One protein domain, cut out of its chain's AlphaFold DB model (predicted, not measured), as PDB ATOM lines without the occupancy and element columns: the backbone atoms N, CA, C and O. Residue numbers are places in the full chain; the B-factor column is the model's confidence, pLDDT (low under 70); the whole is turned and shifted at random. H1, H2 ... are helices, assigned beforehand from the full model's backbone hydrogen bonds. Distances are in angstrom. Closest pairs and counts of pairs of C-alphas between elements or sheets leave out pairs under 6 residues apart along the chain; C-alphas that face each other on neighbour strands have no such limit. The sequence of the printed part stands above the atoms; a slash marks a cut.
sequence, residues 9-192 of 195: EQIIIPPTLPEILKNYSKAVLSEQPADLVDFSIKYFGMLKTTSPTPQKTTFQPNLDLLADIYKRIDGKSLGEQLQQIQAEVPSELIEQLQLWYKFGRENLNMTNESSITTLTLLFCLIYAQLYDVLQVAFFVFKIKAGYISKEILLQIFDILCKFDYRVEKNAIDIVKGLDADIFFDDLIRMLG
ATOM      1  N   GLU A   9     311.338 212.135 448.707       76.94
ATOM      2  CA  GLU A   9     311.989 212.185 450.020       76.94
ATOM      3  C   GLU A   9     312.588 213.564 450.348       76.94
ATOM      4  O   GLU A   9     312.905 213.841 451.502       76.94
ATOM      5  N   GLN A  10     312.732 214.450 449.354       83.38
ATOM      6  CA  GLN A  10     313.234 215.814 449.553       83.38
ATOM      7  C   GLN A  10     312.175 216.753 450.151       83.38
ATOM      8  O   GLN A  10     312.512 217.835 450.634       83.38
ATOM      9  N   ILE A  11     310.897 216.360 450.135       82.50
ATOM     10  CA  ILE A  11     309.804 217.150 450.704       82.50
ATOM     11  C   ILE A  11     309.708 216.847 452.203       82.50
ATOM     12  O   ILE A  11     309.047 215.905 452.634       82.50
ATOM     13  N   ILE A  12     310.361 217.675 453.017       86.25
ATOM     14  CA  ILE A  12     310.263 217.593 454.479       86.25
ATOM     15  C   ILE A  12     308.966 218.279 454.920       86.25
ATOM     16  O   ILE A  12     308.856 219.504 454.875       86.25
ATOM     17  N   ILE A  13     307.984 217.496 455.364       86.25
ATOM     18  CA  ILE A  13     306.737 218.018 455.934       86.25
ATOM     19  C   ILE A  13     306.956 218.281 457.432       86.25
ATOM     20  O   ILE A  13     307.258 217.340 458.170       86.25
ATOM     21  N   PRO A  14     306.785 219.524 457.922       90.81
ATOM     22  CA  PRO A  14     306.872 219.804 459.351       90.81
ATOM     23  C   PRO A  14     305.820 219.007 460.144       90.81
ATOM     24  O   PRO A  14     304.657 218.972 459.732       90.81
ATOM     25  N   PRO A  15     306.164 218.425 461.308       87.88
ATOM     26  CA  PRO A  15     305.255 217.552 462.060       87.88
ATOM     27  C   PRO A  15     304.002 218.272 462.586       87.88
ATOM     28  O   PRO A  15     302.981 217.635 462.817       87.88
ATOM     29  N   THR A  16     304.055 219.597 462.748       86.94
ATOM     30  CA  THR A  16     302.941 220.430 463.234       86.94
ATOM     31  C   THR A  16     301.988 220.886 462.127       86.94
ATOM     32  O   THR A  16     300.856 221.279 462.411       86.94
ATOM     33  N   LEU A  17     302.411 220.829 460.858       87.75
ATOM     34  CA  LEU A  17     301.629 221.337 459.729       87.75
ATOM     35  C   LEU A  17     300.260 220.639 459.576       87.75
ATOM     36  O   LEU A  17     299.267 221.350 459.404       87.75
ATOM     37  N   PRO A  18     300.146 219.297 459.688       90.31
ATOM     38  CA  PRO A  18     298.852 218.622 459.577       90.31
ATOM     39  C   PRO A  18     297.837 219.085 460.628       90.31
ATOM     40  O   PRO A  18     296.655 219.241 460.325       90.31
ATOM     41  N   GLU A  19     298.287 219.334 461.859       87.12
ATOM     42  CA  GLU A  19     297.418 219.787 462.947       87.12
ATOM     43  C   GLU A  19     296.928 221.222 462.722       87.12
ATOM     44  O   GLU A  19     295.733 221.493 462.859       87.12
ATOM     45  N   ILE A  20     297.821 222.123 462.303       88.38
ATOM     46  CA  ILE A  20     297.474 223.511 461.972       88.38
ATOM     47  C   ILE A  20     296.401 223.545 460.875       88.38
ATOM     48  O   ILE A  20     295.381 224.220 461.028       88.38
ATOM     49  N   LEU A  21     296.590 222.769 459.801       92.44
ATOM     50  CA  LEU A  21     295.641 222.692 458.688       92.44
ATOM     51  C   LEU A  21     294.302 222.075 459.102       92.44
ATOM     52  O   LEU A  21     293.251 222.542 458.657       92.44
ATOM     53  N   LYS A  22     294.317 221.068 459.982       88.44
ATOM     54  CA  LYS A  22     293.101 220.462 460.539       88.44
ATOM     55  C   LYS A  22     292.300 221.472 461.361       88.44
ATOM     56  O   LYS A  22     291.087 221.572 461.179       88.44
ATOM     57  N   ASN A  23     292.959 222.219 462.247       86.94
ATOM     58  CA  ASN A  23     292.303 223.212 463.099       86.94
ATOM     59  C   ASN A  23     291.734 224.370 462.273       86.94
ATOM     60  O   ASN A  23     290.576 224.736 462.466       86.94
ATOM     61  N   TYR A  24     292.497 224.865 461.295       92.00
ATOM     62  CA  TYR A  24     292.019 225.873 460.351       92.00
ATOM     63  C   TYR A  24     290.809 225.372 459.546       92.00
ATOM     64  O   TYR A  24     289.771 226.027 459.533       92.00
ATOM     65  N   SER A  25     290.888 224.173 458.956       91.88
ATOM     66  CA  SER A  25     289.771 223.582 458.200       91.88
ATOM     67  C   SER A  25     288.511 223.449 459.055       91.88
ATOM     68  O   SER A  25     287.405 223.713 458.592       91.88
ATOM     69  N   LYS A  26     288.669 223.077 460.331       87.31
ATOM     70  CA  LYS A  26     287.558 223.009 461.278       87.31
ATOM     71  C   LYS A  26     286.955 224.388 461.558       87.31
ATOM     72  O   LYS A  26     285.735 224.491 461.602       87.31
ATOM     73  N   ALA A  27     287.776 225.420 461.744       85.00
ATOM     74  CA  ALA A  27     287.296 226.787 461.946       85.00
ATOM     75  C   ALA A  27     286.511 227.289 460.721       85.00
ATOM     76  O   ALA A  27     285.411 227.803 460.876       85.00
ATOM     77  N   VAL A  28     287.012 227.035 459.508       89.88
ATOM     78  CA  VAL A  28     286.315 227.382 458.255       89.88
ATOM     79  C   VAL A  28     284.959 226.680 458.148       89.88
ATOM     80  O   VAL A  28     283.968 227.315 457.800       89.88
ATOM     81  N   LEU A  29     284.890 225.380 458.452       87.31
ATOM     82  CA  LEU A  29     283.637 224.617 458.376       87.31
ATOM     83  C   LEU A  29     282.603 225.058 459.417       87.31
ATOM     84  O   LEU A  29     281.406 225.012 459.134       87.31
ATOM     85  N   SER A  30     283.059 225.452 460.607       78.25
ATOM     86  CA  SER A  30     282.186 225.948 461.674       78.25
ATOM     87  C   SER A  30     281.623 227.328 461.347       78.25
ATOM     88  O   SER A  30     280.422 227.532 461.473       78.25
ATOM     89  N   GLU A  31     282.483 228.257 460.926       82.75
ATOM     90  CA  GLU A  31     282.116 229.668 460.757       82.75
ATOM     91  C   GLU A  31     281.524 229.969 459.374       82.75
ATOM     92  O   GLU A  31     280.812 230.953 459.217       82.75
ATOM     93  N   GLN A  32     281.796 229.124 458.371       83.94
ATOM     94  CA  GLN A  32     281.344 229.290 456.981       83.94
ATOM     95  C   GLN A  32     281.535 230.728 456.455       83.94
ATOM     96  O   GLN A  32     280.570 231.348 456.004       83.94
ATOM     97  N   PRO A  33     282.766 231.276 456.513       86.88
ATOM     98  CA  PRO A  33     283.009 232.678 456.200       86.88
ATOM     99  C   PRO A  33     282.664 232.997 454.741       86.88
ATOM    100  O   PRO A  33     283.002 232.231 453.835       86.88
ATOM    101  N   ALA A  34     282.064 234.166 454.501       85.69
ATOM    102  CA  ALA A  34     281.762 234.639 453.149       85.69
ATOM    103  C   ALA A  34     283.031 234.925 452.314       85.69
ATOM    104  O   ALA A  34     283.029 234.731 451.098       85.69
ATOM    105  N   ASP A  35     284.120 235.355 452.964       89.38
ATOM    106  CA  ASP A  35     285.433 235.601 452.352       89.38
ATOM    107  C   ASP A  35     286.518 234.754 453.037       89.38
ATOM    108  O   ASP A  35     286.980 235.050 454.143       89.38
ATOM    109  N   LEU A  36     286.944 233.689 452.352       91.12
ATOM    110  CA  LEU A  36     287.934 232.747 452.873       91.12
ATOM    111  C   LEU A  36     289.333 233.364 453.005       91.12
ATOM    112  O   LEU A  36     290.081 232.994 453.913       91.12
ATOM    113  N   VAL A  37     289.718 234.286 452.117       91.94
ATOM    114  CA  VAL A  37     291.063 234.883 452.136       91.94
ATOM    115  C   VAL A  37     291.188 235.809 453.338       91.94
ATOM    116  O   VAL A  37     292.147 235.692 454.102       91.94
ATOM    117  N   ASP A  38     290.192 236.669 453.551       84.62
ATOM    118  CA  ASP A  38     290.161 237.565 454.707       84.62
ATOM    119  C   ASP A  38     290.141 236.791 456.029       84.62
ATOM    120  O   ASP A  38     290.939 237.062 456.929       84.62
ATOM    121  N   PHE A  39     289.287 235.766 456.110       88.56
ATOM    122  CA  PHE A  39     289.220 234.874 457.263       88.56
ATOM    123  C   PHE A  39     290.576 234.223 457.556       88.56
ATOM    124  O   PHE A  39     291.001 234.159 458.708       88.56
ATOM    125  N   SER A  40     291.299 233.788 456.519       91.62
ATOM    126  CA  SER A  40     292.624 233.170 456.667       91.62
ATOM    127  C   SER A  40     293.654 234.134 457.244       91.62
ATOM    128  O   SER A  40     294.394 233.767 458.157       91.62
ATOM    129  N   ILE A  41     293.693 235.369 456.731       88.62
ATOM    130  CA  ILE A  41     294.611 236.411 457.208       88.62
ATOM    131  C   ILE A  41     294.357 236.682 458.693       88.62
ATOM    132  O   ILE A  41     295.303 236.691 459.485       88.62
ATOM    133  N   LYS A  42     293.088 236.836 459.083       83.69
ATOM    134  CA  LYS A  42     292.703 237.077 460.477       83.69
ATOM    135  C   LYS A  42     293.000 235.875 461.378       83.69
ATOM    136  O   LYS A  42     293.615 236.051 462.425       83.69
ATOM    137  N   TYR A  43     292.634 234.660 460.962       88.00
ATOM    138  CA  TYR A  43     292.836 233.436 461.746       88.00
ATOM    139  C   TYR A  43     294.317 233.200 462.063       88.00
ATOM    140  O   TYR A  43     294.692 233.027 463.224       88.00
ATOM    141  N   PHE A  44     295.187 233.235 461.046       89.62
ATOM    142  CA  PHE A  44     296.624 233.034 461.257       89.62
ATOM    143  C   PHE A  44     297.294 234.235 461.936       89.62
ATOM    144  O   PHE A  44     298.249 234.046 462.692       89.62
ATOM    145  N   GLY A  45     296.782 235.453 461.721       83.69
ATOM    146  CA  GLY A  45     297.191 236.642 462.467       83.69
ATOM    147  C   GLY A  45     296.942 236.485 463.968       83.69
ATOM    148  O   GLY A  45     297.863 236.677 464.762       83.69
ATOM    149  N   MET A  46     295.740 236.034 464.344       76.19
ATOM    150  CA  MET A  46     295.378 235.764 465.735       76.19
ATOM    151  C   MET A  46     296.234 234.643 466.329       76.19
ATOM    152  O   MET A  46     296.795 234.819 467.411       76.19
ATOM    153  N   LEU A  47     296.409 233.531 465.603       79.94
ATOM    154  CA  LEU A  47     297.214 232.387 466.051       79.94
ATOM    155  C   LEU A  47     298.665 232.782 466.375       79.94
ATOM    156  O   LEU A  47     299.285 232.199 467.258       79.94
ATOM    157  N   LYS A  48     299.207 233.785 465.675       76.94
ATOM    158  CA  LYS A  48     300.543 234.333 465.936       76.94
ATOM    159  C   LYS A  48     300.597 235.162 467.223       76.94
ATOM    160  O   LYS A  48     301.607 235.117 467.920       76.94
ATOM    161  N   THR A  49     299.551 235.935 467.519       65.12
ATOM    162  CA  THR A  49     299.460 236.771 468.733       65.12
ATOM    163  C   THR A  49     299.101 235.974 469.982       65.12
ATOM    164  O   THR A  49     299.545 236.306 471.077       65.12
ATOM    165  N   THR A  50     298.338 234.894 469.834       58.78
ATOM    166  CA  THR A  50     298.032 233.970 470.921       58.78
ATOM    167  C   THR A  50     299.129 232.907 470.968       58.78
ATOM    168  O   THR A  50     299.009 231.855 470.342       58.78
ATOM    169  N   SER A  51     300.226 233.155 471.694       47.78
ATOM    170  CA  SER A  51     301.127 232.060 472.090       47.78
ATOM    171  C   SER A  51     300.278 230.937 472.698       47.78
ATOM    172  O   SER A  51     299.381 231.269 473.478       47.78
ATOM    173  N   PRO A  52     300.501 229.656 472.349       45.50
ATOM    174  CA  PRO A  52     299.564 228.583 472.647       45.50
ATOM    175  C   PRO A  52     299.453 228.436 474.158       45.50
ATOM    176  O   PRO A  52     300.291 227.809 474.803       45.50
ATOM    177  N   THR A  53     298.429 229.053 474.742       41.47
ATOM    178  CA  THR A  53     298.066 228.774 476.119       41.47
ATOM    179  C   THR A  53     297.506 227.358 476.093       41.47
ATOM    180  O   THR A  53     296.615 227.063 475.287       41.47
ATOM    181  N   PRO A  54     298.090 226.434 476.866       38.09
ATOM    182  CA  PRO A  54     297.685 225.053 476.809       38.09
ATOM    183  C   PRO A  54     296.237 224.942 477.278       38.09
ATOM    184  O   PRO A  54     295.878 225.389 478.360       38.09
ATOM    185  N   GLN A  55     295.481 224.227 476.450       40.84
ATOM    186  CA  GLN A  55     294.306 223.444 476.797       40.84
ATOM    187  C   GLN A  55     292.975 224.194 476.880       40.84
ATOM    188  O   GLN A  55     292.756 225.105 477.668       40.84
ATOM    189  N   LYS A  56     292.021 223.629 476.126       41.91
ATOM    190  CA  LYS A  56     290.658 223.386 476.598       41.91
ATOM    191  C   LYS A  56     290.704 222.838 478.030       41.91
ATOM    192  O   LYS A  56     290.620 221.630 478.237       41.91
ATOM    193  N   THR A  57     290.812 223.698 479.026       39.97
ATOM    194  CA  THR A  57     290.087 223.432 480.254       39.97
ATOM    195  C   THR A  57     288.638 223.741 479.913       39.97
ATOM    196  O   THR A  57     288.322 224.737 479.265       39.97
ATOM    197  N   THR A  58     287.727 222.846 480.269       51.00
ATOM    198  CA  THR A  58     286.277 223.083 480.255       51.00
ATOM    199  C   THR A  58     285.908 224.123 481.316       51.00
ATOM    200  O   THR A  58     284.993 223.918 482.108       51.00
ATOM    201  N   PHE A  59     286.680 225.204 481.406       55.47
ATOM    202  CA  PHE A  59     286.433 226.308 482.298       55.47
ATOM    203  C   PHE A  59     285.260 227.084 481.717       55.47
ATOM    204  O   PHE A  59     285.404 227.905 480.815       55.47
ATOM    205  N   GLN A  60     284.069 226.740 482.195       63.06
ATOM    206  CA  GLN A  60     282.876 227.532 481.975       63.06
ATOM    207  C   GLN A  60     282.774 228.495 483.154       63.06
ATOM    208  O   GLN A  60     282.490 228.054 484.271       63.06
ATOM    209  N   PRO A  61     283.067 229.787 482.954       68.75
ATOM    210  CA  PRO A  61     282.928 230.755 484.020       68.75
ATOM    211  C   PRO A  61     281.459 230.833 484.428       68.75
ATOM    212  O   PRO A  61     280.558 230.746 483.591       68.75
ATOM    213  N   ASN A  62     281.212 231.013 485.725       79.94
ATOM    214  CA  ASN A  62     279.867 231.278 486.212       79.94
ATOM    215  C   ASN A  62     279.404 232.632 485.646       79.94
ATOM    216  O   ASN A  62     279.926 233.683 486.019       79.94
ATOM    217  N   LEU A  63     278.452 232.590 484.711       80.44
ATOM    218  CA  LEU A  63     277.986 233.774 483.992       80.44
ATOM    219  C   LEU A  63     277.237 234.751 484.898       80.44
ATOM    220  O   LEU A  63     277.338 235.958 484.687       80.44
ATOM    221  N   ASP A  64     276.529 234.249 485.911       80.81
ATOM    222  CA  ASP A  64     275.851 235.089 486.900       80.81
ATOM    223  C   ASP A  64     276.882 235.864 487.722       80.81
ATOM    224  O   ASP A  64     276.777 237.079 487.873       80.81
ATOM    225  N   LEU A  65     277.955 235.184 488.142       80.44
ATOM    226  CA  LEU A  65     279.070 235.820 488.839       80.44
ATOM    227  C   LEU A  65     279.759 236.878 487.967       80.44
ATOM    228  O   LEU A  65     280.069 237.961 488.452       80.44
ATOM    229  N   LEU A  66     279.981 236.601 486.677       81.19
ATOM    230  CA  LEU A  66     280.562 237.580 485.752       81.19
ATOM    231  C   LEU A  66     279.659 238.798 485.535       81.19
ATOM    232  O   LEU A  66     280.159 239.922 485.498       81.19
ATOM    233  N   ALA A  67     278.347 238.591 485.417       82.44
ATOM    234  CA  ALA A  67     277.376 239.675 485.311       82.44
ATOM    235  C   ALA A  67     277.351 240.532 486.586       82.44
ATOM    236  O   ALA A  67     277.288 241.760 486.510       82.44
ATOM    237  N   ASP A  68     277.448 239.905 487.758       79.69
ATOM    238  CA  ASP A  68     277.509 240.610 489.037       79.69
ATOM    239  C   ASP A  68     278.822 241.380 489.205       79.69
ATOM    240  O   ASP A  68     278.803 242.534 489.631       79.69
ATOM    241  N   ILE A  69     279.956 240.790 488.814       78.50
ATOM    242  CA  ILE A  69     281.259 241.469 488.780       78.50
ATOM    243  C   ILE A  69     281.191 242.686 487.854       78.50
ATOM    244  O   ILE A  69     281.586 243.777 488.258       78.50
ATOM    245  N   TYR A  70     280.649 242.531 486.644       81.06
ATOM    246  CA  TYR A  70     280.501 243.637 485.698       81.06
ATOM    247  C   TYR A  70     279.672 244.788 486.290       81.06
ATOM    248  O   TYR A  70     280.129 245.929 486.290       81.06
ATOM    249  N   LYS A  71     278.512 244.488 486.892       80.12
ATOM    250  CA  LYS A  71     277.664 245.493 487.558       80.12
ATOM    251  C   LYS A  71     278.352 246.179 488.739       80.12
ATOM    252  O   LYS A  71     278.122 247.360 488.971       80.12
ATOM    253  N   ARG A  72     279.168 245.453 489.510       75.62
ATOM    254  CA  ARG A  72     279.917 246.009 490.654       75.62
ATOM    255  C   ARG A  72     281.058 246.934 490.216       75.62
ATOM    256  O   ARG A  72     281.445 247.813 490.985       75.62
ATOM    257  N   ILE A  73     281.598 246.715 489.018       72.81
ATOM    258  CA  ILE A  73     282.765 247.430 488.482       72.81
ATOM    259  C   ILE A  73     282.368 248.611 487.582       72.81
ATOM    260  O   ILE A  73     283.235 249.391 487.206       72.81
ATOM    261  N   ASP A  74     281.077 248.777 487.268       63.41
ATOM    262  CA  ASP A  74     280.532 249.761 486.320       63.41
ATOM    263  C   ASP A  74     281.313 251.099 486.284       63.41
ATOM    264  O   ASP A  74     281.274 251.909 487.215       63.41
ATOM    265  N   GLY A  75     282.096 251.280 485.211       58.00
ATOM    266  CA  GLY A  75     282.912 252.471 484.942       58.00
ATOM    267  C   GLY A  75     284.336 252.528 485.528       58.00
ATOM    268  O   GLY A  75     284.984 253.562 485.372       58.00
ATOM    269  N   LYS A  76     284.853 251.480 486.187       58.66
ATOM    270  CA  LYS A  76     286.196 251.464 486.815       58.66
ATOM    271  C   LYS A  76     287.115 250.355 486.284       58.66
ATOM    272  O   LYS A  76     286.665 249.356 485.725       58.66
ATOM    273  N   SER A  77     288.427 250.546 486.460       61.28
ATOM    274  CA  SER A  77     289.465 249.620 485.985       61.28
ATOM    275  C   SER A  77     289.380 248.275 486.715       61.28
ATOM    276  O   SER A  77     289.458 248.203 487.945       61.28
ATOM    277  N   LEU A  78     289.236 247.191 485.941       64.88
ATOM    278  CA  LEU A  78     289.078 245.820 486.441       64.88
ATOM    279  C   LEU A  78     290.238 245.417 487.377       64.88
ATOM    280  O   LEU A  78     290.028 244.709 488.357       64.88
ATOM    281  N   GLY A  79     291.458 245.898 487.114       60.81
ATOM    282  CA  GLY A  79     292.661 245.507 487.855       60.81
ATOM    283  C   GLY A  79     292.649 245.886 489.341       60.81
ATOM    284  O   GLY A  79     293.086 245.090 490.172       60.81
ATOM    285  N   GLU A  80     292.126 247.063 489.693       62.09
ATOM    286  CA  GLU A  80     292.141 247.572 491.075       62.09
ATOM    287  C   GLU A  80     291.054 246.923 491.942       62.09
ATOM    288  O   GLU A  80     291.268 246.643 493.122       62.09
ATOM    289  N   GLN A  81     289.889 246.634 491.357       64.81
ATOM    290  CA  GLN A  81     288.759 246.063 492.094       64.81
ATOM    291  C   GLN A  81     288.805 244.535 492.196       64.81
ATOM    292  O   GLN A  81     288.249 243.987 493.147       64.81
ATOM    293  N   LEU A  82     289.517 243.832 491.305       64.00
ATOM    294  CA  LEU A  82     289.700 242.378 491.423       64.00
ATOM    295  C   LEU A  82     290.370 241.971 492.746       64.00
ATOM    296  O   LEU A  82     290.042 240.918 493.285       64.00
ATOM    297  N   GLN A  83     291.235 242.821 493.314       63.41
ATOM    298  CA  GLN A  83     291.842 242.586 494.634       63.41
ATOM    299  C   GLN A  83     290.818 242.667 495.778       63.41
ATOM    300  O   GLN A  83     290.951 241.970 496.778       63.41
ATOM    301  N   GLN A  84     289.775 243.491 495.636       63.22
ATOM    302  CA  GLN A  84     288.737 243.670 496.660       63.22
ATOM    303  C   GLN A  84     287.684 242.554 496.624       63.22
ATOM    304  O   GLN A  84     287.108 242.217 497.654       63.22
ATOM    305  N   ILE A  85     287.442 241.968 495.446       65.31
ATOM    306  CA  ILE A  85     286.427 240.922 495.225       65.31
ATOM    307  C   ILE A  85     287.047 239.507 495.361       65.31
ATOM    308  O   ILE A  85     286.349 238.496 495.312       65.31
ATOM    309  N   GLN A  86     288.359 239.419 495.618       61.97
ATOM    310  CA  GLN A  86     289.132 238.172 495.690       61.97
ATOM    311  C   GLN A  86     288.628 237.160 496.738       61.97
ATOM    312  O   GLN A  86     288.909 235.972 496.614       61.97
ATOM    313  N   ALA A  87     287.863 237.599 497.743       59.84
ATOM    314  CA  ALA A  87     287.310 236.726 498.783       59.84
ATOM    315  C   ALA A  87     286.059 235.927 498.353       59.84
ATOM    316  O   ALA A  87     285.758 234.910 498.973       59.84
ATOM    317  N   GLU A  88     285.328 236.364 497.319       67.94
ATOM    318  CA  GLU A  88     284.053 235.752 496.883       67.94
ATOM    319  C   GLU A  88     284.156 235.034 495.525       67.94
ATOM    320  O   GLU A  88     283.227 234.339 495.113       67.94
ATOM    321  N   VAL A  89     285.273 235.205 494.813       72.50
ATOM    322  CA  VAL A  89     285.460 234.735 493.434       72.50
ATOM    323  C   VAL A  89     286.497 233.608 493.405       72.50
ATOM    324  O   VAL A  89     287.541 233.744 494.041       72.50
ATOM    325  N   PRO A  90     286.261 232.510 492.657       78.00
ATOM    326  CA  PRO A  90     287.245 231.441 492.500       78.00
ATOM    327  C   PRO A  90     288.600 231.970 492.015       78.00
ATOM    328  O   PRO A  90     288.655 232.754 491.063       78.00
ATOM    329  N   SER A  91     289.688 231.512 492.635       73.44
ATOM    330  CA  SER A  91     291.065 231.925 492.321       73.44
ATOM    331  C   SER A  91     291.410 231.764 490.840       73.44
ATOM    332  O   SER A  91     292.010 232.654 490.245       73.44
ATOM    333  N   GLU A  92     290.951 230.679 490.222       74.81
ATOM    334  CA  GLU A  92     291.178 230.362 488.815       74.81
ATOM    335  C   GLU A  92     290.549 231.412 487.891       74.81
ATOM    336  O   GLU A  92     291.144 231.797 486.884       74.81
ATOM    337  N   LEU A  93     289.359 231.920 488.238       74.81
ATOM    338  CA  LEU A  93     288.703 232.969 487.459       74.81
ATOM    339  C   LEU A  93     289.473 234.290 487.561       74.81
ATOM    340  O   LEU A  93     289.600 235.005 486.570       74.81
ATOM    341  N   ILE A  94     290.007 234.603 488.741       75.06
ATOM    342  CA  ILE A  94     290.795 235.819 488.969       75.06
ATOM    343  C   ILE A  94     292.087 235.773 488.158       75.06
ATOM    344  O   ILE A  94     292.406 236.750 487.482       75.06
ATOM    345  N   GLU A  95     292.795 234.645 488.172       76.12
ATOM    346  CA  GLU A  95     294.011 234.457 487.378       76.12
ATOM    347  C   GLU A  95     293.739 234.638 485.884       76.12
ATOM    348  O   GLU A  95     294.472 235.361 485.206       76.12
ATOM    349  N   GLN A  96     292.648 234.056 485.372       73.50
ATOM    350  CA  GLN A  96     292.241 234.249 483.980       73.50
ATOM    351  C   GLN A  96     291.932 235.721 483.685       73.50
ATOM    352  O   GLN A  96     292.466 236.281 482.730       73.50
ATOM    353  N   LEU A  97     291.127 236.389 484.512       75.38
ATOM    354  CA  LEU A  97     290.793 237.803 484.314       75.38
ATOM    355  C   LEU A  97     292.036 238.706 484.348       75.38
ATOM    356  O   LEU A  97     292.143 239.624 483.536       75.38
ATOM    357  N   GLN A  98     292.998 238.434 485.233       75.56
ATOM    358  CA  GLN A  98     294.262 239.172 485.309       75.56
ATOM    359  C   GLN A  98     295.155 238.932 484.089       75.56
ATOM    360  O   GLN A  98     295.732 239.885 483.556       75.56
ATOM    361  N   LEU A  99     295.251 237.683 483.624       74.88
ATOM    362  CA  LEU A  99     295.990 237.329 482.412       74.88
ATOM    363  C   LEU A  99     295.443 238.103 481.208       74.88
ATOM    364  O   LEU A  99     296.209 238.751 480.494       74.88
ATOM    365  N   TRP A 100     294.122 238.086 481.014       72.06
ATOM    366  CA  TRP A 100     293.481 238.744 479.874       72.06
ATOM    367  C   TRP A 100     293.494 240.263 479.982       72.06
ATOM    368  O   TRP A 100     293.658 240.942 478.969       72.06
ATOM    369  N   TYR A 101     293.418 240.803 481.198       73.75
ATOM    370  CA  TYR A 101     293.622 242.227 481.439       73.75
ATOM    371  C   TYR A 101     295.023 242.669 480.990       73.75
ATOM    372  O   TYR A 101     295.168 243.632 480.233       73.75
ATOM    373  N   LYS A 102     296.062 241.928 481.399       74.75
ATOM    374  CA  LYS A 102     297.447 242.199 480.995       74.75
ATOM    375  C   LYS A 102     297.636 242.036 479.485       74.75
ATOM    376  O   LYS A 102     298.217 242.913 478.849       74.75
ATOM    377  N   PHE A 103     297.104 240.957 478.911       71.81
ATOM    378  CA  PHE A 103     297.177 240.693 477.476       71.81
ATOM    379  C   PHE A 103     296.537 241.817 476.658       71.81
ATOM    380  O   PHE A 103     297.147 242.296 475.702       71.81
ATOM    381  N   GLY A 104     295.339 242.265 477.047       67.81
ATOM    382  CA  GLY A 104     294.659 243.379 476.397       67.81
ATOM    383  C   GLY A 104     295.502 244.652 476.444       67.81
ATOM    384  O   GLY A 104     295.722 245.273 475.409       67.81
ATOM    385  N   ARG A 105     296.068 244.996 477.607       70.19
ATOM    386  CA  ARG A 105     296.938 246.175 477.760       70.19
ATOM    387  C   ARG A 105     298.156 246.138 476.831       70.19
ATOM    388  O   ARG A 105     298.483 247.152 476.223       70.19
ATOM    389  N   GLU A 106     298.826 244.993 476.730       71.81
ATOM    390  CA  GLU A 106     300.075 244.859 475.968       71.81
ATOM    391  C   GLU A 106     299.850 244.770 474.451       71.81
ATOM    392  O   GLU A 106     300.680 245.255 473.686       71.81
ATOM    393  N   ASN A 107     298.738 244.174 474.007       67.38
ATOM    394  CA  ASN A 107     298.537 243.838 472.593       67.38
ATOM    395  C   ASN A 107     297.550 244.749 471.855       67.38
ATOM    396  O   ASN A 107     297.582 244.793 470.627       67.38
ATOM    397  N   LEU A 108     296.681 245.484 472.557       63.56
ATOM    398  CA  LEU A 108     295.669 246.322 471.905       63.56
ATOM    399  C   LEU A 108     296.045 247.786 471.725       63.56
ATOM    400  O   LEU A 108     295.304 248.497 471.047       63.56
ATOM    401  N   ASN A 109     297.120 248.274 472.361       59.50
ATOM    402  CA  ASN A 109     297.374 249.717 472.501       59.50
ATOM    403  C   ASN A 109     296.104 250.495 472.918       59.50
ATOM    404  O   ASN A 109     295.907 251.647 472.529       59.50
ATOM    405  N   MET A 110     295.193 249.845 473.651       55.91
ATOM    406  CA  MET A 110     293.901 250.422 473.994       55.91
ATOM    407  C   MET A 110     294.063 251.292 475.232       55.91
ATOM    408  O   MET A 110     294.382 250.816 476.316       55.91
ATOM    409  N   THR A 111     293.833 252.587 475.042       49.19
ATOM    410  CA  THR A 111     293.887 253.636 476.065       49.19
ATOM    411  C   THR A 111     292.746 253.569 477.079       49.19
ATOM    412  O   THR A 111     292.857 254.173 478.141       49.19
ATOM    413  N   ASN A 112     291.668 252.830 476.786       54.50
ATOM    414  CA  ASN A 112     290.502 252.720 477.660       54.50
ATOM    415  C   ASN A 112     290.477 251.360 478.368       54.50
ATOM    416  O   ASN A 112     290.118 250.334 477.784       54.50
ATOM    417  N   GLU A 113     290.853 251.384 479.647       62.38
ATOM    418  CA  GLU A 113     290.837 250.272 480.605       62.38
ATOM    419  C   GLU A 113     289.399 249.871 480.989       62.38
ATOM    420  O   GLU A 113     288.966 250.039 482.128       62.38
ATOM    421  N   SER A 114     288.620 249.373 480.027       73.25
ATOM    422  CA  SER A 114     287.228 248.980 480.266       73.25
ATOM    423  C   SER A 114     287.119 247.508 480.667       73.25
ATOM    424  O   SER A 114     287.734 246.630 480.053       73.25
ATOM    425  N   SER A 115     286.278 247.221 481.662       76.44
ATOM    426  CA  SER A 115     285.869 245.858 482.031       76.44
ATOM    427  C   SER A 115     285.257 245.099 480.846       76.44
ATOM    428  O   SER A 115     285.446 243.887 480.729       76.44
ATOM    429  N   ILE A 116     284.612 245.823 479.921       83.25
ATOM    430  CA  ILE A 116     284.050 245.292 478.674       83.25
ATOM    431  C   ILE A 116     285.148 244.658 477.819       83.25
ATOM    432  O   ILE A 116     284.949 243.570 477.281       83.25
ATOM    433  N   THR A 117     286.327 245.282 477.741       80.81
ATOM    434  CA  THR A 117     287.445 244.786 476.932       80.81
ATOM    435  C   THR A 117     287.937 243.439 477.424       80.81
ATOM    436  O   THR A 117     287.943 242.468 476.671       80.81
ATOM    437  N   THR A 118     288.298 243.354 478.702       80.00
ATOM    438  CA  THR A 118     288.839 242.124 479.288       80.00
ATOM    439  C   THR A 118     287.853 240.965 479.192       80.00
ATOM    440  O   THR A 118     288.233 239.858 478.818       80.00
ATOM    441  N   LEU A 119     286.580 241.220 479.505       84.12
ATOM    442  CA  LEU A 119     285.538 240.199 479.464       84.12
ATOM    443  C   LEU A 119     285.236 239.753 478.025       84.12
ATOM    444  O   LEU A 119     285.128 238.557 477.779       84.12
ATOM    445  N   THR A 120     285.198 240.676 477.058       86.88
ATOM    446  CA  THR A 120     285.011 240.328 475.637       86.88
ATOM    447  C   THR A 120     286.152 239.448 475.122       86.88
ATOM    448  O   THR A 120     285.896 238.439 474.467       86.88
ATOM    449  N   LEU A 121     287.407 239.772 475.461       81.44
ATOM    450  CA  LEU A 121     288.563 238.946 475.098       81.44
ATOM    451  C   LEU A 121     288.479 237.551 475.718       81.44
ATOM    452  O   LEU A 121     288.672 236.561 475.014       81.44
ATOM    453  N   LEU A 122     288.135 237.468 477.007       80.88
ATOM    454  CA  LEU A 122     287.931 236.197 477.698       80.88
ATOM    455  C   LEU A 122     286.890 235.333 476.964       80.88
ATOM    456  O   LEU A 122     287.135 234.153 476.712       80.88
ATOM    457  N   PHE A 123     285.756 235.916 476.564       86.00
ATOM    458  CA  PHE A 123     284.715 235.192 475.830       86.00
ATOM    459  C   PHE A 123     285.210 234.672 474.481       86.00
ATOM    460  O   PHE A 123     284.927 233.525 474.143       86.00
ATOM    461  N   CYS A 124     286.001 235.460 473.748       82.88
ATOM    462  CA  CYS A 124     286.534 235.055 472.445       82.88
ATOM    463  C   CYS A 124     287.344 233.753 472.502       82.88
ATOM    464  O   CYS A 124     287.404 233.030 471.509       82.88
ATOM    465  N   LEU A 125     287.965 233.460 473.642       76.25
ATOM    466  CA  LEU A 125     288.842 232.303 473.814       76.25
ATOM    467  C   LEU A 125     288.137 231.096 474.413       76.25
ATOM    468  O   LEU A 125     288.468 229.962 474.075       76.25
ATOM    469  N   ILE A 126     287.175 231.337 475.304       77.62
ATOM    470  CA  ILE A 126     286.380 230.270 475.915       77.62
ATOM    471  C   ILE A 126     285.439 229.662 474.878       77.62
ATOM    472  O   ILE A 126     285.293 228.440 474.797       77.62
ATOM    473  N   TYR A 127     284.793 230.517 474.088       82.31
ATOM    474  CA  TYR A 127     283.758 230.100 473.159       82.31
ATOM    475  C   TYR A 127     284.327 229.915 471.763       82.31
ATOM    476  O   TYR A 127     285.095 230.737 471.268       82.31
ATOM    477  N   ALA A 128     283.952 228.807 471.126       79.81
ATOM    478  CA  ALA A 128     284.461 228.440 469.810       79.81
ATOM    479  C   ALA A 128     283.727 229.166 468.677       79.81
ATOM    480  O   ALA A 128     284.365 229.493 467.682       79.81
ATOM    481  N   GLN A 129     282.434 229.446 468.845       83.69
ATOM    482  CA  GLN A 129     281.580 230.063 467.831       83.69
ATOM    483  C   GLN A 129     281.299 231.528 468.163       83.69
ATOM    484  O   GLN A 129     281.109 231.872 469.331       83.69
ATOM    485  N   LEU A 130     281.201 232.381 467.138       87.75
ATOM    486  CA  LEU A 130     280.849 233.793 467.328       87.75
ATOM    487  C   LEU A 130     279.476 233.960 467.992       87.75
ATOM    488  O   LEU A 130     279.297 234.843 468.829       87.75
ATOM    489  N   TYR A 131     278.518 233.092 467.664       88.25
ATOM    490  CA  TYR A 131     277.193 233.095 468.282       88.25
ATOM    491  C   TYR A 131     277.269 232.983 469.812       88.25
ATOM    492  O   TYR A 131     276.656 233.782 470.516       88.25
ATOM    493  N   ASP A 132     278.067 232.046 470.327       86.81
ATOM    494  CA  ASP A 132     278.231 231.834 471.768       86.81
ATOM    495  C   ASP A 132     278.929 233.022 472.444       86.81
ATOM    496  O   ASP A 132     278.515 233.456 473.522       86.81
ATOM    497  N   VAL A 133     279.955 233.584 471.789       89.56
ATOM    498  CA  VAL A 133     280.649 234.798 472.256       89.56
ATOM    499  C   VAL A 133     279.650 235.939 472.415       89.56
ATOM    500  O   VAL A 133     279.591 236.569 473.473       89.56
ATOM    501  N   LEU A 134     278.837 236.183 471.384       90.56
ATOM    502  CA  LEU A 134     277.831 237.237 471.397       90.56
ATOM    503  C   LEU A 134     276.734 236.947 472.418       90.56
ATOM    504  O   LEU A 134     276.341 237.860 473.132       90.56
ATOM    505  N   GLN A 135     276.266 235.704 472.545       89.75
ATOM    506  CA  GLN A 135     275.229 235.341 473.513       89.75
ATOM    507  C   GLN A 135     275.687 235.612 474.950       89.75
ATOM    508  O   GLN A 135     274.931 236.147 475.763       89.75
ATOM    509  N   VAL A 136     276.932 235.262 475.269       88.31
ATOM    510  CA  VAL A 136     277.498 235.433 476.611       88.31
ATOM    511  C   VAL A 136     277.810 236.896 476.890       88.31
ATOM    512  O   VAL A 136     277.433 237.399 477.950       88.31
ATOM    513  N   ALA A 137     278.402 237.605 475.926       89.62
ATOM    514  CA  ALA A 137     278.555 239.052 476.009       89.62
ATOM    515  C   ALA A 137     277.192 239.719 476.239       89.62
ATOM    516  O   ALA A 137     277.060 240.579 477.112       89.62
ATOM    517  N   PHE A 138     276.150 239.252 475.541       90.00
ATOM    518  CA  PHE A 138     274.815 239.795 475.713       90.00
ATOM    519  C   PHE A 138     274.239 239.545 477.099       90.00
ATOM    520  O   PHE A 138     273.614 240.417 477.700       90.00
ATOM    521  N   PHE A 139     274.460 238.346 477.622       88.38
ATOM    522  CA  PHE A 139     274.001 237.976 478.945       88.38
ATOM    523  C   PHE A 139     274.664 238.811 480.047       88.38
ATOM    524  O   PHE A 139     273.969 239.248 480.968       88.38
ATOM    525  N   VAL A 140     275.978 239.027 479.942       87.69
ATOM    526  CA  VAL A 140     276.795 239.697 480.964       87.69
ATOM    527  C   VAL A 140     276.606 241.213 480.937       87.69
ATOM    528  O   VAL A 140     276.474 241.820 481.997       87.69
ATOM    529  N   PHE A 141     276.541 241.827 479.751       87.75
ATOM    530  CA  PHE A 141     276.529 243.288 479.611       87.75
ATOM    531  C   PHE A 141     275.135 243.920 479.477       87.75
ATOM    532  O   PHE A 141     275.030 245.140 479.340       87.75
ATOM    533  N   LYS A 142     274.054 243.130 479.508       83.69
ATOM    534  CA  LYS A 142     272.683 243.667 479.446       83.69
ATOM    535  C   LYS A 142     272.414 244.666 480.572       83.69
ATOM    536  O   LYS A 142     272.692 244.404 481.741       83.69
ATOM    537  N   ILE A 143     271.798 245.789 480.215       71.00
ATOM    538  CA  ILE A 143     271.485 246.865 481.166       71.00
ATOM    539  C   ILE A 143     270.201 246.530 481.939       71.00
ATOM    540  O   ILE A 143     270.132 246.693 483.156       71.00
ATOM    541  N   LYS A 144     269.174 246.027 481.244       67.88
ATOM    542  CA  LYS A 144     267.894 245.550 481.808       67.88
ATOM    543  C   LYS A 144     267.394 244.349 480.989       67.88
ATOM    544  O   LYS A 144     268.125 243.841 480.146       67.88
ATOM    545  N   ALA A 145     266.193 243.843 481.285       63.41
ATOM    546  CA  ALA A 145     265.646 242.588 480.760       63.41
ATOM    547  C   ALA A 145     265.632 242.498 479.213       63.41
ATOM    548  O   ALA A 145     264.622 242.775 478.576       63.41
ATOM    549  N   GLY A 146     266.759 242.066 478.638       69.44
ATOM    550  CA  GLY A 146     266.899 241.624 477.249       69.44
ATOM    551  C   GLY A 146     267.647 242.555 476.289       69.44
ATOM    552  O   GLY A 146     267.869 242.137 475.158       69.44
ATOM    553  N   TYR A 147     268.054 243.761 476.704       81.94
ATOM    554  CA  TYR A 147     268.651 244.765 475.806       81.94
ATOM    555  C   TYR A 147     270.012 245.286 476.279       81.94
ATOM    556  O   TYR A 147     270.309 245.359 477.479       81.94
ATOM    557  N   ILE A 148     270.829 245.659 475.296       86.62
ATOM    558  CA  ILE A 148     272.154 246.263 475.455       86.62
ATOM    559  C   ILE A 148     272.172 247.619 474.775       86.62
ATOM    560  O   ILE A 148     271.595 247.773 473.695       86.62
ATOM    561  N   SER A 149     272.856 248.580 475.401       87.50
ATOM    562  CA  SER A 149     273.008 249.896 474.797       87.50
ATOM    563  C   SER A 149     273.893 249.851 473.567       87.50
ATOM    564  O   SER A 149     274.900 249.137 473.515       87.50
ATOM    565  N   LYS A 150     273.563 250.703 472.597       87.50
ATOM    566  CA  LYS A 150     274.403 250.920 471.416       87.50
ATOM    567  C   LYS A 150     275.858 251.229 471.790       87.50
ATOM    568  O   LYS A 150     276.772 250.750 471.129       87.50
ATOM    569  N   GLU A 151     276.084 252.001 472.851       86.69
ATOM    570  CA  GLU A 151     277.426 252.387 473.302       86.69
ATOM    571  C   GLU A 151     278.270 251.184 473.736       86.69
ATOM    572  O   GLU A 151     279.416 251.048 473.308       86.69
ATOM    573  N   ILE A 152     277.695 250.285 474.541       87.12
ATOM    574  CA  ILE A 152     278.359 249.045 474.962       87.12
ATOM    575  C   ILE A 152     278.595 248.151 473.745       87.12
ATOM    576  O   ILE A 152     279.683 247.603 473.576       87.12
ATOM    577  N   LEU A 153     277.599 248.037 472.864       89.00
ATOM    578  CA  LEU A 153     277.698 247.207 471.670       89.00
ATOM    579  C   LEU A 153     278.806 247.691 470.725       89.00
ATOM    580  O   LEU A 153     279.572 246.881 470.211       89.00
ATOM    581  N   LEU A 154     278.951 249.005 470.548       88.75
ATOM    582  CA  LEU A 154     280.042 249.589 469.769       88.75
ATOM    583  C   LEU A 154     281.413 249.272 470.371       88.75
ATOM    584  O   LEU A 154     282.333 248.965 469.617       88.75
ATOM    585  N   GLN A 155     281.553 249.298 471.701       87.12
ATOM    586  CA  GLN A 155     282.805 248.908 472.354       87.12
ATOM    587  C   GLN A 155     283.127 247.432 472.110       87.12
ATOM    588  O   GLN A 155     284.245 247.113 471.711       87.12
ATOM    589  N   ILE A 156     282.141 246.542 472.278       89.19
ATOM    590  CA  ILE A 156     282.298 245.107 472.005       89.19
ATOM    591  C   ILE A 156     282.743 244.896 470.553       89.19
ATOM    592  O   ILE A 156     283.737 244.213 470.311       89.19
ATOM    593  N   PHE A 157     282.061 245.512 469.582       90.00
ATOM    594  CA  PHE A 157     282.371 245.323 468.163       90.00
ATOM    595  C   PHE A 157     283.686 245.972 467.722       90.00
ATOM    596  O   PHE A 157     284.338 245.431 466.829       90.00
ATOM    597  N   ASP A 158     284.128 247.062 468.356       86.88
ATOM    598  CA  ASP A 158     285.464 247.627 468.122       86.88
ATOM    599  C   ASP A 158     286.573 246.635 468.515       86.88
ATOM    600  O   ASP A 158     287.570 246.509 467.805       86.88
ATOM    601  N   ILE A 159     286.377 245.876 469.598       84.50
ATOM    602  CA  ILE A 159     287.314 244.830 470.038       84.50
ATOM    603  C   ILE A 159     287.214 243.600 469.134       84.50
ATOM    604  O   ILE A 159     288.226 243.109 468.630       84.50
ATOM    605  N   LEU A 160     285.993 243.113 468.912       88.19
ATOM    606  CA  LEU A 160     285.719 241.923 468.114       88.19
ATOM    607  C   LEU A 160     286.260 242.070 466.687       88.19
ATOM    608  O   LEU A 160     286.937 241.173 466.204       88.19
ATOM    609  N   CYS A 161     286.078 243.221 466.037       86.19
ATOM    610  CA  CYS A 161     286.609 243.434 464.686       86.19
ATOM    611  C   CYS A 161     288.144 243.463 464.624       86.19
ATOM    612  O   CYS A 161     288.714 243.202 463.564       86.19
ATOM    613  N   LYS A 162     288.817 243.804 465.731       81.19
ATOM    614  CA  LYS A 162     290.286 243.857 465.806       81.19
ATOM    615  C   LYS A 162     290.907 242.489 466.064       81.19
ATOM    616  O   LYS A 162     291.991 242.226 465.549       81.19
ATOM    617  N   PHE A 163     290.249 241.642 466.852       76.56
ATOM    618  CA  PHE A 163     290.844 240.391 467.329       76.56
ATOM    619  C   PHE A 163     290.132 239.123 466.918       76.56
ATOM    620  O   PHE A 163     290.783 238.093 466.747       76.56
ATOM    621  N   ASP A 164     288.815 239.167 466.813       81.62
ATOM    622  CA  ASP A 164     288.041 237.977 466.555       81.62
ATOM    623  C   ASP A 164     287.933 237.760 465.045       81.62
ATOM    624  O   ASP A 164     287.230 238.466 464.319       81.62
ATOM    625  N   TYR A 165     288.660 236.754 464.560       80.19
ATOM    626  CA  TYR A 165     288.694 236.403 463.143       80.19
ATOM    627  C   TYR A 165     287.327 235.980 462.587       80.19
ATOM    628  O   TYR A 165     287.151 235.984 461.368       80.19
ATOM    629  N   ARG A 166     286.377 235.619 463.459       83.62
ATOM    630  CA  ARG A 166     285.028 235.170 463.094       83.62
ATOM    631  C   ARG A 166     284.120 236.322 462.670       83.62
ATOM    632  O   ARG A 166     283.060 236.094 462.102       83.62
ATOM    633  N   VAL A 167     284.519 237.564 462.943       86.81
ATOM    634  CA  VAL A 167     283.686 238.747 462.717       86.81
ATOM    635  C   VAL A 167     283.872 239.277 461.298       86.81
ATOM    636  O   VAL A 167     284.990 239.557 460.835       86.81
ATOM    637  N   GLU A 168     282.749 239.449 460.603       83.19
ATOM    638  CA  GLU A 168     282.712 240.033 459.264       83.19
ATOM    639  C   GLU A 168     283.032 241.537 459.279       83.19
ATOM    640  O   GLU A 168     282.753 242.253 460.240       83.19
ATOM    641  N   LYS A 169     283.613 242.055 458.188       77.62
ATOM    642  CA  LYS A 169     284.055 243.463 458.092       77.62
ATOM    643  C   LYS A 169     282.915 244.476 458.213       77.62
ATOM    644  O   LYS A 169     283.107 245.548 458.774       77.62
ATOM    645  N   ASN A 170     281.749 244.137 457.676       82.81
ATOM    646  CA  ASN A 170     280.536 244.957 457.702       82.81
ATOM    647  C   ASN A 170     279.841 244.950 459.074       82.81
ATOM    648  O   ASN A 170     278.989 245.804 459.313       82.81
ATOM    649  N   ALA A 171     280.185 244.025 459.977       84.69
ATOM    650  CA  ALA A 171     279.490 243.855 461.250       84.69
ATOM    651  C   ALA A 171     279.506 245.139 462.093       84.69
ATOM    652  O   ALA A 171     278.487 245.530 462.661       84.69
ATOM    653  N   ILE A 172     280.635 245.855 462.115       86.19
ATOM    654  CA  ILE A 172     280.735 247.128 462.833       86.19
ATOM    655  C   ILE A 172     279.882 248.231 462.202       86.19
ATOM    656  O   ILE A 172     279.347 249.074 462.917       86.19
ATOM    657  N   ASP A 173     279.728 248.233 460.880       86.88
ATOM    658  CA  ASP A 173     278.928 249.235 460.176       86.88
ATOM    659  C   ASP A 173     277.432 248.996 460.401       86.88
ATOM    660  O   ASP A 173     276.684 249.952 460.610       86.88
ATOM    661  N   ILE A 174     277.018 247.726 460.486       86.62
ATOM    662  CA  ILE A 174     275.669 247.328 460.909       86.62
ATOM    663  C   ILE A 174     275.380 247.864 462.317       86.62
ATOM    664  O   ILE A 174     274.350 248.499 462.536       86.62
ATOM    665  N   VAL A 175     276.308 247.679 463.262       88.00
ATOM    666  CA  VAL A 175     276.152 248.154 464.650       88.00
ATOM    667  C   VAL A 175     276.160 249.686 464.742       88.00
ATOM    668  O   VAL A 175     275.380 250.268 465.497       88.00
ATOM    669  N   LYS A 176     276.996 250.374 463.955       88.44
ATOM    670  CA  LYS A 176     277.003 251.848 463.881       88.44
ATOM    671  C   LYS A 176     275.675 252.412 463.376       88.44
ATOM    672  O   LYS A 176     275.258 253.465 463.865       88.44
ATOM    673  N   GLY A 177     275.035 251.712 462.439       86.69
ATOM    674  CA  GLY A 177     273.746 252.075 461.848       86.69
ATOM    675  C   GLY A 177     272.528 251.865 462.753       86.69
ATOM    676  O   GLY A 177     271.427 252.206 462.344       86.69
ATOM    677  N   LEU A 178     272.693 251.324 463.965       87.62
ATOM    678  CA  LEU A 178     271.586 251.162 464.911       87.62
ATOM    679  C   LEU A 178     271.143 252.511 465.485       87.62
ATOM    680  O   LEU A 178     271.969 253.274 465.980       87.62
ATOM    681  N   ASP A 179     269.844 252.786 465.490       79.50
ATOM    682  CA  ASP A 179     269.294 254.032 466.045       79.50
ATOM    683  C   ASP A 179     268.964 253.938 467.544       79.50
ATOM    684  O   ASP A 179     268.771 254.958 468.204       79.50
ATOM    685  N   ALA A 180     268.908 252.723 468.097       81.25
ATOM    686  CA  ALA A 180     268.512 252.463 469.478       81.25
ATOM    687  C   ALA A 180     269.143 251.173 470.032       81.25
ATOM    688  O   ALA A 180     269.848 250.447 469.326       81.25
ATOM    689  N   ASP A 181     268.869 250.906 471.308       84.50
ATOM    690  CA  ASP A 181     269.188 249.649 471.986       84.50
ATOM    691  C   ASP A 181     268.521 248.461 471.275       84.50
ATOM    692  O   ASP A 181     267.409 248.575 470.755       84.50
ATOM    693  N   ILE A 182     269.196 247.311 471.264       87.94
ATOM    694  CA  ILE A 182     268.800 246.150 470.458       87.94
ATOM    695  C   ILE A 182     268.682 244.875 471.302       87.94
ATOM    696  O   ILE A 182     269.419 244.677 472.274       87.94
ATOM    697  N   PHE A 183     267.754 243.996 470.912       88.12
ATOM    698  CA  PHE A 183     267.641 242.639 471.446       88.12
ATOM    699  C   PHE A 183     268.638 241.692 470.775       88.12
ATOM    700  O   PHE A 183     268.994 241.853 469.607       88.12
ATOM    701  N   PHE A 184     269.052 240.655 471.500       87.31
ATOM    702  CA  PHE A 184     270.008 239.672 470.987       87.31
ATOM    703  C   PHE A 184     269.553 239.027 469.668       87.31
ATOM    704  O   PHE A 184     270.310 239.011 468.700       87.31
ATOM    705  N   ASP A 185     268.305 238.555 469.602       86.69
ATOM    706  CA  ASP A 185     267.783 237.858 468.420       86.69
ATOM    707  C   ASP A 185     267.764 238.750 467.170       86.69
ATOM    708  O   ASP A 185     268.043 238.280 466.064       86.69
ATOM    709  N   ASP A 186     267.469 240.040 467.342       87.56
ATOM    710  CA  ASP A 186     267.465 241.008 466.248       87.56
ATOM    711  C   ASP A 186     268.889 241.276 465.757       87.56
ATOM    712  O   ASP A 186     269.134 241.258 464.550       87.56
ATOM    713  N   LEU A 187     269.852 241.421 466.676       88.31
ATOM    714  CA  LEU A 187     271.257 241.589 466.309       88.31
ATOM    715  C   LEU A 187     271.783 240.378 465.530       88.31
ATOM    716  O   LEU A 187     272.405 240.546 464.482       88.31
ATOM    717  N   ILE A 188     271.529 239.159 466.013       89.31
ATOM    718  CA  ILE A 188     271.995 237.930 465.357       89.31
ATOM    719  C   ILE A 188     271.423 237.813 463.941       89.31
ATOM    720  O   ILE A 188     272.157 237.481 463.009       89.31
ATOM    721  N   ARG A 189     270.142 238.157 463.751       87.25
ATOM    722  CA  ARG A 189     269.519 238.204 462.420       87.25
ATOM    723  C   ARG A 189     270.173 239.239 461.512       87.25
ATOM    724  O   ARG A 189     270.431 238.927 460.353       87.25
ATOM    725  N   MET A 190     270.444 240.441 462.019       87.56
ATOM    726  CA  MET A 190     271.078 241.512 461.243       87.56
ATOM    727  C   MET A 190     272.509 241.166 460.828       87.56
ATOM    728  O   MET A 190     272.915 241.489 459.717       87.56
ATOM    729  N   LEU A 191     273.255 240.487 461.699       85.88
ATOM    730  CA  LEU A 191     274.626 240.053 461.431       85.88
ATOM    731  C   LEU A 191     274.705 238.755 460.616       85.88
ATOM    732  O   LEU A 191     275.796 238.353 460.231       85.88
ATOM    733  N   GLY A 192     273.582 238.066 460.387       83.06
ATOM    734  CA  GLY A 192     273.565 236.777 459.688       83.06
ATOM    735  C   GLY A 192     274.272 235.643 460.443       83.06
ATOM    736  O   GLY A 192     274.567 234.605 459.846       83.06
TER     737      GLY A 192
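Overview. This is residues 9 to 192 of the 195 residues of an uncharacterized protein of Spironucleus salmonicida (UniProt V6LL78). H6 is the core of a helical body: the longest helix, H5, crosses it, H7 and H8 pack on it too, and H3, H4, H9 and H10 lie farther out. H1 and H2, a crossed pair only loosely attached, lie off one side of this body, and residues 9 to 19 stick out as a tail. The printed part has 184 residues with ten named helices, H1 to H10 in chain order, and no named strand: all helix. It is compact, with a radius of gyration of the C-alphas of 17.6 A, and elongated, spanning 62 by 40 by 29 A.

Arrangement. H5, residues 91 to 107, touches H6, residues 115 to 126, about perpendicular at 74 degrees; the closest C-alphas, of Tyr 101 and Thr 118, are 5.2 A apart. With residues 94 to 101 alone H5 touches H4, residues 78 to 85, in a hairpin (Gly 79 to Gln 98, closest C-alphas, 7.0 A). H6 and H7, residues 130 to 141, form a hairpin at a shallow tilt of 34 degrees, only just short of steep; C-alphas 123 and 133 come closest, 5.4 A. H6 also touches H8, residues 150 to 163, at a steep tilt of 48 degrees, closest at C-alphas 120 and 156, 6.6 A. H3, residues 63 to 73, touches H7 at C-alphas 67 and 140, 4.4 A. H8 and H9, residues 171 to 176, form a hairpin, closest at C-alphas 157 and 172, 5.9 A. H10, residues 184 to 191, only just touches H7 and H9, with 3 pairs of C-alphas within 8 A each. H1, residues 17 to 31, and H2, residues 36 to 49, are close but not clearly touching: C-alphas 24 and 43 are 7.7 A apart. Every O i to N i+4 pair is within hydrogen-bond range in H1, H2, H3, H5, H6, H7, H9 and H10; in H4 it is 2 of 4, in H8 9 of 10.

Along the chain. H5 is 24.2 A long, H1 21.2 A, H2 20.0 A and H8 19.9 A; H6 measures 16.8 A, H7 16.1 A and H3 15.1 A. H1 begins at C-alpha 17, (301.629, 221.337, 459.729), and H10 ends at C-alpha 191, (274.626, 240.053, 461.431).

Size, cuts and confidence. The C-alphas farthest apart, of Glu 9 and Lys 144, lie 63.8 A apart. The printed part has no cut; the link from H2 to H3 is long. Mean pLDDT of the printed part is 78.3, with 39 residues under 70, among them 49 to 61 and 74 to 88.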